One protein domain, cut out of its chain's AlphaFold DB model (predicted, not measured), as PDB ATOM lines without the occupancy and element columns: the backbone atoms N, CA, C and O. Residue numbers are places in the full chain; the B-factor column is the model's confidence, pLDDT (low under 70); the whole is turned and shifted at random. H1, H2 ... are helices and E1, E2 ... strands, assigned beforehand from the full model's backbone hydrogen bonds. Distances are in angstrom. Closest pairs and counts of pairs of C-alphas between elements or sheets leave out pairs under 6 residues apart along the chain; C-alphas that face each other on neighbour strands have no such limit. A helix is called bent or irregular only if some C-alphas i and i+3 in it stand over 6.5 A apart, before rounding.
ATOM      1  N   THR A  36     -25.554  42.784  10.843       94.81
ATOM      2  CA  THR A  36     -26.325  42.143   9.769       94.81
ATOM      3  C   THR A  36     -25.438  41.637   8.635       94.81
ATOM      4  O   THR A  36     -25.663  40.528   8.144       94.81
ATOM      5  N   ASP A  37     -24.394  42.385   8.273       96.06
ATOM      6  CA  ASP A  37     -23.444  41.988   7.227       96.06
ATOM      7  C   ASP A  37     -22.574  40.810   7.675       96.06
ATOM      8  O   ASP A  37     -22.368  39.859   6.911       96.06
ATOM      9  N   ILE A  38     -22.125  40.819   8.937       96.38
ATOM     10  CA  ILE A  38     -21.397  39.698   9.547       96.38
ATOM     11  C   ILE A  38     -22.275  38.447   9.536       96.38
ATOM     12  O   ILE A  38     -21.847  37.393   9.068       96.38
ATOM     13  N   MET A  39     -23.530  38.548   9.981       96.44
ATOM     14  CA  MET A  39     -24.451  37.408  10.002       96.44
ATOM     15  C   MET A  39     -24.763  36.872   8.603       96.44
ATOM     16  O   MET A  39     -24.849  35.656   8.419       96.44
ATOM     17  N   SER A  40     -24.917  37.751   7.612       96.94
ATOM     18  CA  SER A  40     -25.078  37.360   6.209       96.94
ATOM     19  C   SER A  40     -23.844  36.609   5.696       96.94
ATOM     20  O   SER A  40     -23.960  35.522   5.125       96.94
ATOM     21  N   SER A  41     -22.650  37.125   6.001       96.00
ATOM     22  CA  SER A  41     -21.376  36.498   5.640       96.00
ATOM     23  C   SER A  41     -21.168  35.142   6.313       96.00
ATOM     24  O   SER A  41     -20.679  34.213   5.681       96.00
ATOM     25  N   LEU A  42     -21.556  34.978   7.579       96.56
ATOM     26  CA  LEU A  42     -21.483  33.680   8.252       96.56
ATOM     27  C   LEU A  42     -22.445  32.668   7.618       96.56
ATOM     28  O   LEU A  42     -22.073  31.515   7.399       96.56
ATOM     29  N   LYS A  43     -23.669  33.089   7.279       96.56
ATOM     30  CA  LYS A  43     -24.657  32.219   6.625       96.56
ATOM     31  C   LYS A  43     -24.197  31.748   5.248       96.56
ATOM     32  O   LYS A  43     -24.439  30.593   4.910       96.56
ATOM     33  N   SER A  44     -23.522  32.593   4.466       95.75
ATOM     34  CA  SER A  44     -23.011  32.185   3.150       95.75
ATOM     35  C   SER A  44     -21.935  31.093   3.259       95.75
ATOM     36  O   SER A  44     -21.894  30.183   2.425       95.75
ATOM     37  N   LEU A  45     -21.142  31.102   4.341       95.12
ATOM     38  CA  LEU A  45     -20.118  30.086   4.609       95.12
ATOM     39  C   LEU A  45     -20.681  28.697   4.931       95.12
ATOM     40  O   LEU A  45     -19.990  27.708   4.689       95.12
ATOM     41  N   LEU A  46     -21.932  28.582   5.396       94.12
ATOM     42  CA  LEU A  46     -22.549  27.285   5.718       94.12
ATOM     43  C   LEU A  46     -22.547  26.311   4.531       94.12
ATOM     44  O   LEU A  46     -22.398  25.108   4.717       94.12
ATOM     45  N   SER A  47     -22.696  26.827   3.307       90.38
ATOM     46  CA  SER A  47     -22.733  26.006   2.088       90.38
ATOM     47  C   SER A  47     -21.367  25.460   1.659       90.38
ATOM     48  O   SER A  47     -21.301  24.492   0.905       90.38
ATOM     49  N   VAL A  48     -20.280  26.074   2.130       90.50
ATOM     50  CA  VAL A  48     -18.910  25.775   1.690       90.50
ATOM     51  C   VAL A  48     -18.011  25.280   2.815       90.50
ATOM     52  O   VAL A  48     -16.901  24.858   2.528       90.50
ATOM     53  N   CYS A  49     -18.457  25.309   4.072       92.69
ATOM     54  CA  CYS A  49     -17.656  24.941   5.235       92.69
ATOM     55  C   CYS A  49     -18.208  23.675   5.915       92.69
ATOM     56  O   CYS A  49     -19.117  23.765   6.745       92.69
ATOM     57  N   PRO A  50     -17.688  22.475   5.586       89.25
ATOM     58  CA  PRO A  50     -18.209  21.219   6.121       89.25
ATOM     59  C   PRO A  50     -18.138  21.180   7.648       89.25
ATOM     60  O   PRO A  50     -17.083  21.470   8.205       89.25
ATOM     61  N   GLY A  51     -19.219  20.782   8.326       89.62
ATOM     62  CA  GLY A  51     -19.265  20.681   9.794       89.62
ATOM     63  C   GLY A  51     -19.336  22.029  10.524       89.62
ATOM     64  O   GLY A  51     -19.095  22.080  11.729       89.62
ATOM     65  N   MET A  52     -19.620  23.124   9.811       94.31
ATOM     66  CA  MET A  52     -19.943  24.417  10.414       94.31
ATOM     67  C   MET A  52     -21.435  24.499  10.728       94.31
ATOM     68  O   MET A  52     -22.278  24.199   9.885       94.31
ATOM     69  N   THR A  53     -21.767  24.973  11.925       96.19
ATOM     70  CA  THR A  53     -23.138  25.328  12.307       96.19
ATOM     71  C   THR A  53     -23.165  26.697  12.977       96.19
ATOM     72  O   THR A  53     -22.174  27.141  13.560       96.19
ATOM     73  N   ILE A  54     -24.300  27.388  12.868       96.62
ATOM     74  CA  ILE A  54     -24.545  28.675  13.522       96.62
ATOM     75  C   ILE A  54     -25.758  28.499  14.426       96.62
ATOM     76  O   ILE A  54     -26.817  28.076  13.965       96.62
ATOM     77  N   GLY A  55     -25.597  28.830  15.700       95.12
ATOM     78  CA  GLY A  55     -26.652  28.816  16.701       95.12
ATOM     79  C   GLY A  55     -26.723  30.132  17.463       95.12
ATOM     80  O   GLY A  55     -25.903  31.034  17.275       95.12
ATOM     81  N   GLN A  56     -27.715  30.222  18.341       95.25
ATOM     82  CA  GLN A  56     -27.842  31.306  19.303       95.25
ATOM     83  C   GLN A  56     -27.926  30.725  20.705       95.25
ATOM     84  O   GLN A  56     -28.748  29.851  20.967       95.25
ATOM     85  N   GLU A  57     -27.096  31.241  21.600       94.56
ATOM     86  CA  GLU A  57     -27.153  30.937  23.024       94.56
ATOM     87  C   GLU A  57     -27.825  32.103  23.748       94.56
ATOM     88  O   GLU A  57     -27.581  33.272  23.437       94.56
ATOM     89  N   HIS A  58     -28.691  31.777  24.702       94.00
ATOM     90  CA  HIS A  58     -29.442  32.756  25.479       94.00
ATOM     91  C   HIS A  58     -28.970  32.707  26.925       94.00
ATOM     92  O   HIS A  58     -29.100  31.678  27.588       94.00
ATOM     93  N   LEU A  59     -28.456  33.824  27.434       88.50
ATOM     94  CA  LEU A  59     -28.027  33.935  28.823       88.50
ATOM     95  C   LEU A  59     -28.486  35.271  29.402       88.50
ATOM     96  O   LEU A  59     -28.140  36.329  28.887       88.50
ATOM     97  N   HIS A  60     -29.286  35.221  30.469       91.31
ATOM     98  CA  HIS A  60     -29.784  36.407  31.183       91.31
ATOM     99  C   HIS A  60     -30.415  37.479  30.267       91.31
ATOM    100  O   HIS A  60     -30.164  38.669  30.419       91.31
ATOM    101  N   GLY A  61     -31.214  37.057  29.280       90.88
ATOM    102  CA  GLY A  61     -31.857  37.966  28.322       90.88
ATOM    103  C   GLY A  61     -30.932  38.511  27.226       90.88
ATOM    104  O   GLY A  61     -31.385  39.273  26.379       90.88
ATOM    105  N   THR A  62     -29.662  38.100  27.206       87.19
ATOM    106  CA  THR A  62     -28.711  38.400  26.130       87.19
ATOM    107  C   THR A  62     -28.673  37.248  25.134       87.19
ATOM    108  O   THR A  62     -28.656  36.081  25.529       87.19
ATOM    109  N   VAL A  63     -28.650  37.580  23.842       91.38
ATOM    110  CA  VAL A  63     -28.538  36.616  22.742       91.38
ATOM    111  C   VAL A  63     -27.131  36.685  22.165       91.38
ATOM    112  O   VAL A  63     -26.700  37.740  21.703       91.38
ATOM    113  N   MET A  64     -26.422  35.560  22.167       92.00
ATOM    114  CA  MET A  64     -25.078  35.440  21.607       92.00
ATOM    115  C   MET A  64     -25.100  34.521  20.394       92.00
ATOM    116  O   MET A  64     -25.606  33.404  20.463       92.00
ATOM    117  N   THR A  65     -24.516  34.967  19.284       94.81
ATOM    118  CA  THR A  65     -24.308  34.089  18.128       94.81
ATOM    119  C   THR A  65     -23.114  33.184  18.397       94.81
ATOM    120  O   THR A  65     -22.036  33.667  18.733       94.81
ATOM    121  N   VAL A  66     -23.295  31.878  18.208       96.44
ATOM    122  CA  VAL A  66     -22.236  30.881  18.373       96.44
ATOM    123  C   VAL A  66     -22.037  30.138  17.065       96.44
ATOM    124  O   VAL A  66     -22.967  29.547  16.518       96.44
ATOM    125  N   VAL A  67     -20.800  30.148  16.578       96.88
ATOM    126  CA  VAL A  67     -20.369  29.342  15.437       96.88
ATOM    127  C   VAL A  67     -19.655  28.112  15.976       96.88
ATOM    128  O   VAL A  67     -18.686  28.237  16.721       96.88
ATOM    129  N   ARG A  68     -20.126  26.921  15.605       95.44
ATOM    130  CA  ARG A  68     -19.489  25.654  15.981       95.44
ATOM    131  C   ARG A  68     -18.851  25.032  14.750       95.44
ATOM    132  O   ARG A  68     -19.453  25.002  13.679       95.44
ATOM    133  N   LEU A  69     -17.629  24.546  14.922       92.12
ATOM    134  CA  LEU A  69     -16.843  23.893  13.885       92.12
ATOM    135  C   LEU A  69     -16.480  22.497  14.374       92.12
ATOM    136  O   LEU A  69     -15.692  22.346  15.303       92.12
ATOM    137  N   GLU A  70     -17.044  21.477  13.739       88.94
ATOM    138  CA  GLU A  70     -16.720  20.091  14.072       88.94
ATOM    139  C   GLU A  70     -15.283  19.756  13.668       88.94
ATOM    140  O   GLU A  70     -14.765  20.286  12.677       88.94
ATOM    141  N   ALA A  71     -14.646  18.861  14.424       80.44
ATOM    142  CA  ALA A  71     -13.306  18.381  14.121       80.44
ATOM    143  C   ALA A  71     -13.274  17.664  12.760       80.44
ATOM    144  O   ALA A  71     -14.139  16.850  12.445       80.44
ATOM    145  N   PHE A  87     -14.991  36.937  20.630       97.25
ATOM    146  CA  PHE A  87     -14.708  38.177  19.912       97.25
ATOM    147  C   PHE A  87     -15.800  39.210  20.197       97.25
ATOM    148  O   PHE A  87     -16.942  38.837  20.463       97.25
ATOM    149  N   GLY A  88     -15.456  40.497  20.106       94.69
ATOM    150  CA  GLY A  88     -16.407  41.602  20.257       94.69
ATOM    151  C   GLY A  88     -16.961  41.780  21.675       94.69
ATOM    152  O   GLY A  88     -18.121  42.147  21.825       94.69
ATOM    153  N   GLU A  89     -16.163  41.506  22.711       94.00
ATOM    154  CA  GLU A  89     -16.593  41.685  24.109       94.00
ATOM    155  C   GLU A  89     -16.841  43.167  24.441       94.00
ATOM    156  O   GLU A  89     -17.873  43.513  25.016       94.00
ATOM    157  N   HIS A  90     -15.978  44.064  23.957       95.25
ATOM    158  CA  HIS A  90     -16.220  45.502  23.997       95.25
ATOM    159  C   HIS A  90     -16.824  46.012  22.681       95.25
ATOM    160  O   HIS A  90     -16.204  45.925  21.623       95.25
ATOM    161  N   ALA A  91     -17.972  46.696  22.753       91.00
ATOM    162  CA  ALA A  91     -18.670  47.238  21.576       91.00
ATOM    163  C   ALA A  91     -17.866  48.274  20.757       91.00
ATOM    164  O   ALA A  91     -18.165  48.505  19.590       91.00
ATOM    165  N   ARG A  92     -16.845  48.906  21.355       94.06
ATOM    166  CA  ARG A  92     -15.963  49.872  20.668       94.06
ATOM    167  C   ARG A  92     -14.818  49.210  19.887       94.06
ATOM    168  O   ARG A  92     -14.159  49.880  19.101       94.06
ATOM    169  N   GLU A  93     -14.558  47.922  20.106       96.12
ATOM    170  CA  GLU A  93     -13.438  47.183  19.507       96.12
ATOM    171  C   GLU A  93     -13.864  46.494  18.203       96.12
ATOM    172  O   GLU A  93     -13.797  45.272  18.069       96.12
ATOM    173  N   LEU A  94     -14.299  47.293  17.222       94.81
ATOM    174  CA  LEU A  94     -14.872  46.806  15.957       94.81
ATOM    175  C   LEU A  94     -13.960  45.812  15.216       94.81
ATOM    176  O   LEU A  94     -14.435  44.843  14.627       94.81
ATOM    177  N   ILE A  95     -12.639  45.999  15.310       96.62
ATOM    178  CA  ILE A  95     -11.646  45.110  14.695       96.62
ATOM    179  C   ILE A  95     -11.738  43.661  15.195       96.62
ATOM    180  O   ILE A  95     -11.442  42.736  14.444       96.62
ATOM    181  N   SER A  96     -12.192  43.432  16.433       97.62
ATOM    182  CA  SER A  96     -12.337  42.085  16.996       97.62
ATOM    183  C   SER A  96     -13.359  41.258  16.208       97.62
ATOM    184  O   SER A  96     -13.104  40.101  15.871       97.62
ATOM    185  N   SER A  97     -14.490  41.868  15.845       96.19
ATOM    186  CA  SER A  97     -15.540  41.227  15.048       96.19
ATOM    187  C   SER A  97     -15.092  40.951  13.608       96.19
ATOM    188  O   SER A  97     -15.425  39.904  13.052       96.19
ATOM    189  N   GLU A  98     -14.274  41.833  13.029       97.19
ATOM    190  CA  GLU A  98     -13.674  41.612  11.706       97.19
ATOM    191  C   GLU A  98     -12.684  40.449  11.707       97.19
ATOM    192  O   GLU A  98     -12.735  39.578  10.835       97.19
ATOM    193  N   ILE A  99     -11.815  40.387  12.722       97.75
ATOM    194  CA  ILE A  99     -10.876  39.277  12.905       97.75
ATOM    195  C   ILE A  99     -11.644  37.961  13.052       97.75
ATOM    196  O   ILE A  99     -11.253  36.968  12.443       97.75
ATOM    197  N   ALA A 100     -12.761  37.947  13.789       96.94
ATOM    198  CA  ALA A 100     -13.606  36.762  13.926       96.94
ATOM    199  C   ALA A 100     -14.118  36.256  12.566       96.94
ATOM    200  O   ALA A 100     -14.022  35.063  12.260       96.94
ATOM    201  N   LEU A 101     -14.633  37.164  11.730       96.88
ATOM    202  CA  LEU A 101     -15.149  36.825  10.406       96.88
ATOM    203  C   LEU A 101     -14.036  36.313   9.481       96.88
ATOM    204  O   LEU A 101     -14.212  35.291   8.813       96.88
ATOM    205  N   GLN A 102     -12.882  36.982   9.465       97.12
ATOM    206  CA  GLN A 102     -11.730  36.561   8.664       97.12
ATOM    207  C   GLN A 102     -11.157  35.223   9.135       97.12
ATOM    208  O   GLN A 102     -10.842  34.363   8.312       97.12
ATOM    209  N   PHE A 103     -11.091  34.998  10.447       96.50
ATOM    210  CA  PHE A 103     -10.657  33.731  11.025       96.50
ATOM    211  C   PHE A 103     -11.532  32.572  10.540       96.50
ATOM    212  O   PHE A 103     -11.013  31.582  10.027       96.50
ATOM    213  N   ILE A 104     -12.860  32.706  10.624       95.75
ATOM    214  CA  ILE A 104     -13.785  31.655  10.177       95.75
ATOM    215  C   ILE A 104     -13.646  31.416   8.669       95.75
ATOM    216  O   ILE A 104     -13.561  30.261   8.252       95.75
ATOM    217  N   ARG A 105     -13.548  32.476   7.851       95.56
ATOM    218  CA  ARG A 105     -13.302  32.349   6.402       95.56
ATOM    219  C   ARG A 105     -12.041  31.535   6.122       95.56
ATOM    220  O   ARG A 105     -12.106  30.562   5.374       95.56
ATOM    221  N   LYS A 106     -10.929  31.860   6.786       94.81
ATOM    222  CA  LYS A 106      -9.656  31.147   6.615       94.81
ATOM    223  C   LYS A 106      -9.716  29.700   7.077       94.81
ATOM    224  O   LYS A 106      -9.244  28.819   6.362       94.81
ATOM    225  N   VAL A 107     -10.356  29.419   8.210       92.81
ATOM    226  CA  VAL A 107     -10.569  28.033   8.650       92.81
ATOM    227  C   VAL A 107     -11.384  27.256   7.610       92.81
ATOM    228  O   VAL A 107     -11.024  26.133   7.263       92.81
ATOM    229  N   CYS A 108     -12.444  27.848   7.063       92.19
ATOM    230  CA  CYS A 108     -13.272  27.212   6.040       92.19
ATOM    231  C   CYS A 108     -12.540  27.011   4.700       92.19
ATOM    232  O   CYS A 108     -12.695  25.954   4.084       92.19
ATOM    233  N   GLU A 109     -11.706  27.963   4.267       91.75
ATOM    234  CA  GLU A 109     -10.823  27.838   3.092       91.75
ATOM    235  C   GLU A 109      -9.878  26.638   3.232       91.75
ATOM    236  O   GLU A 109      -9.858  25.751   2.371       91.75
ATOM    237  N   VAL A 110      -9.162  26.566   4.361       88.62
ATOM    238  CA  VAL A 110      -8.223  25.475   4.669       88.62
ATOM    239  C   VAL A 110      -8.945  24.127   4.698       88.62
ATOM    240  O   VAL A 110      -8.479  23.163   4.090       88.62
TER     241      VAL A 110
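AT A GLANCE: This is residues 36 to 71 and 87 to 110 of the 123 residues of an uncharacterized protein of Perkinsus olseni (UniProt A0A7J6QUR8). A long, narrow hairpin of two strands, E1 and E2, runs beside two helices, H1 and H2, that lie side by side and point the same way. The grouping is loose: H1 comes near E1 at few points, H2 meets H1 along part of its length, and the tip of the hairpin, residues 58 to 63, sticks out free of the rest. The printed part has 60 residues, with two named helices and two named strands in the order H1, E1, E2, H2; the sheet has the order E1 - E2, antiparallel, and the class is mixed, helices and strands. The whole is only just compact, close to loose, with a radius of gyration of the C-alphas of 12.1 A, and its C-alphas span 32 by 24 by 21 A along the three main axes.

IN THESE COORDINATES: Strand E1 covers residues 52 to 59, Met 52 to Leu 59, and measures 22.2 A from first to last C-alpha. Strand E2 covers residues 62 to 69, Thr 62 to Leu 69, and measures 22.4 A; its C-alpha 62 stands at (-28.711, 38.400, 26.130). Before the strands comes helix H1, residues 36 to 45, which begins with C-alpha 36 at (-26.325, 42.143, 9.769) and measures 14.5 A. Helix H2, residues 94 to 110, is the longest helix with 17 residues and 25.0 A, and it ends with C-alpha 110 at (-8.223, 25.475, 4.669). Neither helix is bent.

HOW THE PARTS SIT: E1 and E2 form a hairpin, and their N-to-C directions stand at 154 degrees. Their C-alphas face each other from 52 and 69, 4.7 A apart, to 59 and 62, 5.3 A apart. Among the backbone pairs within hydrogen-bond range across the two strands are N 53 and O 68 at 2.9 A and N 55 and O 66 at 2.8 A. From the sheet outward, H1 has 2 pairs of C-alphas within 8 A of E1, and the closest C-alphas of the two elements, those of Lys 43 and Ile 54, are 7.8 A apart. Within 10 A, residues 39 to 45 of H1 make 9 pairs of C-alphas with E1 and 2 with E2. H1 and E2 are apart, but only just, with the closest C-alphas at 8.5 A. H1 and H2 touch, with 5 pairs of C-alphas within 8 A; H2 touches H1 with its residues 101 to 108 alone. Their closest C-alphas are those of Ile 38 and Leu 101, 6.9 A apart. The two helices run the same way at a shallow tilt of 10 degrees, with 11.3 A from centre to centre. E1 and H2 are apart, again only just, with the closest C-alphas at 8.5 A. In H1 and H2 every O i to N i+4 pair is within hydrogen-bond range.

THE WHOLE: The two C-alphas farthest apart in the domain are those of His 60, in the link between E1 and E2, and Val 110, the last printed residue, at 35.9 A. The first and last printed C-alphas, those of Thr 36 and Val 110, are 25.1 A apart. Residues 72 to 86 are not printed, and the C-alphas of Ala 71 and Phe 87 are 20.7 A apart across this cut, which falls in the link from E2 to H2. Of the links that are printed whole, E1 to E2 is tight with 2 residues, H1 to E1 is short with 6 residues, and none is long. The mean pLDDT of the printed part is 94.0, and no printed residue is under 70 in this predicted model.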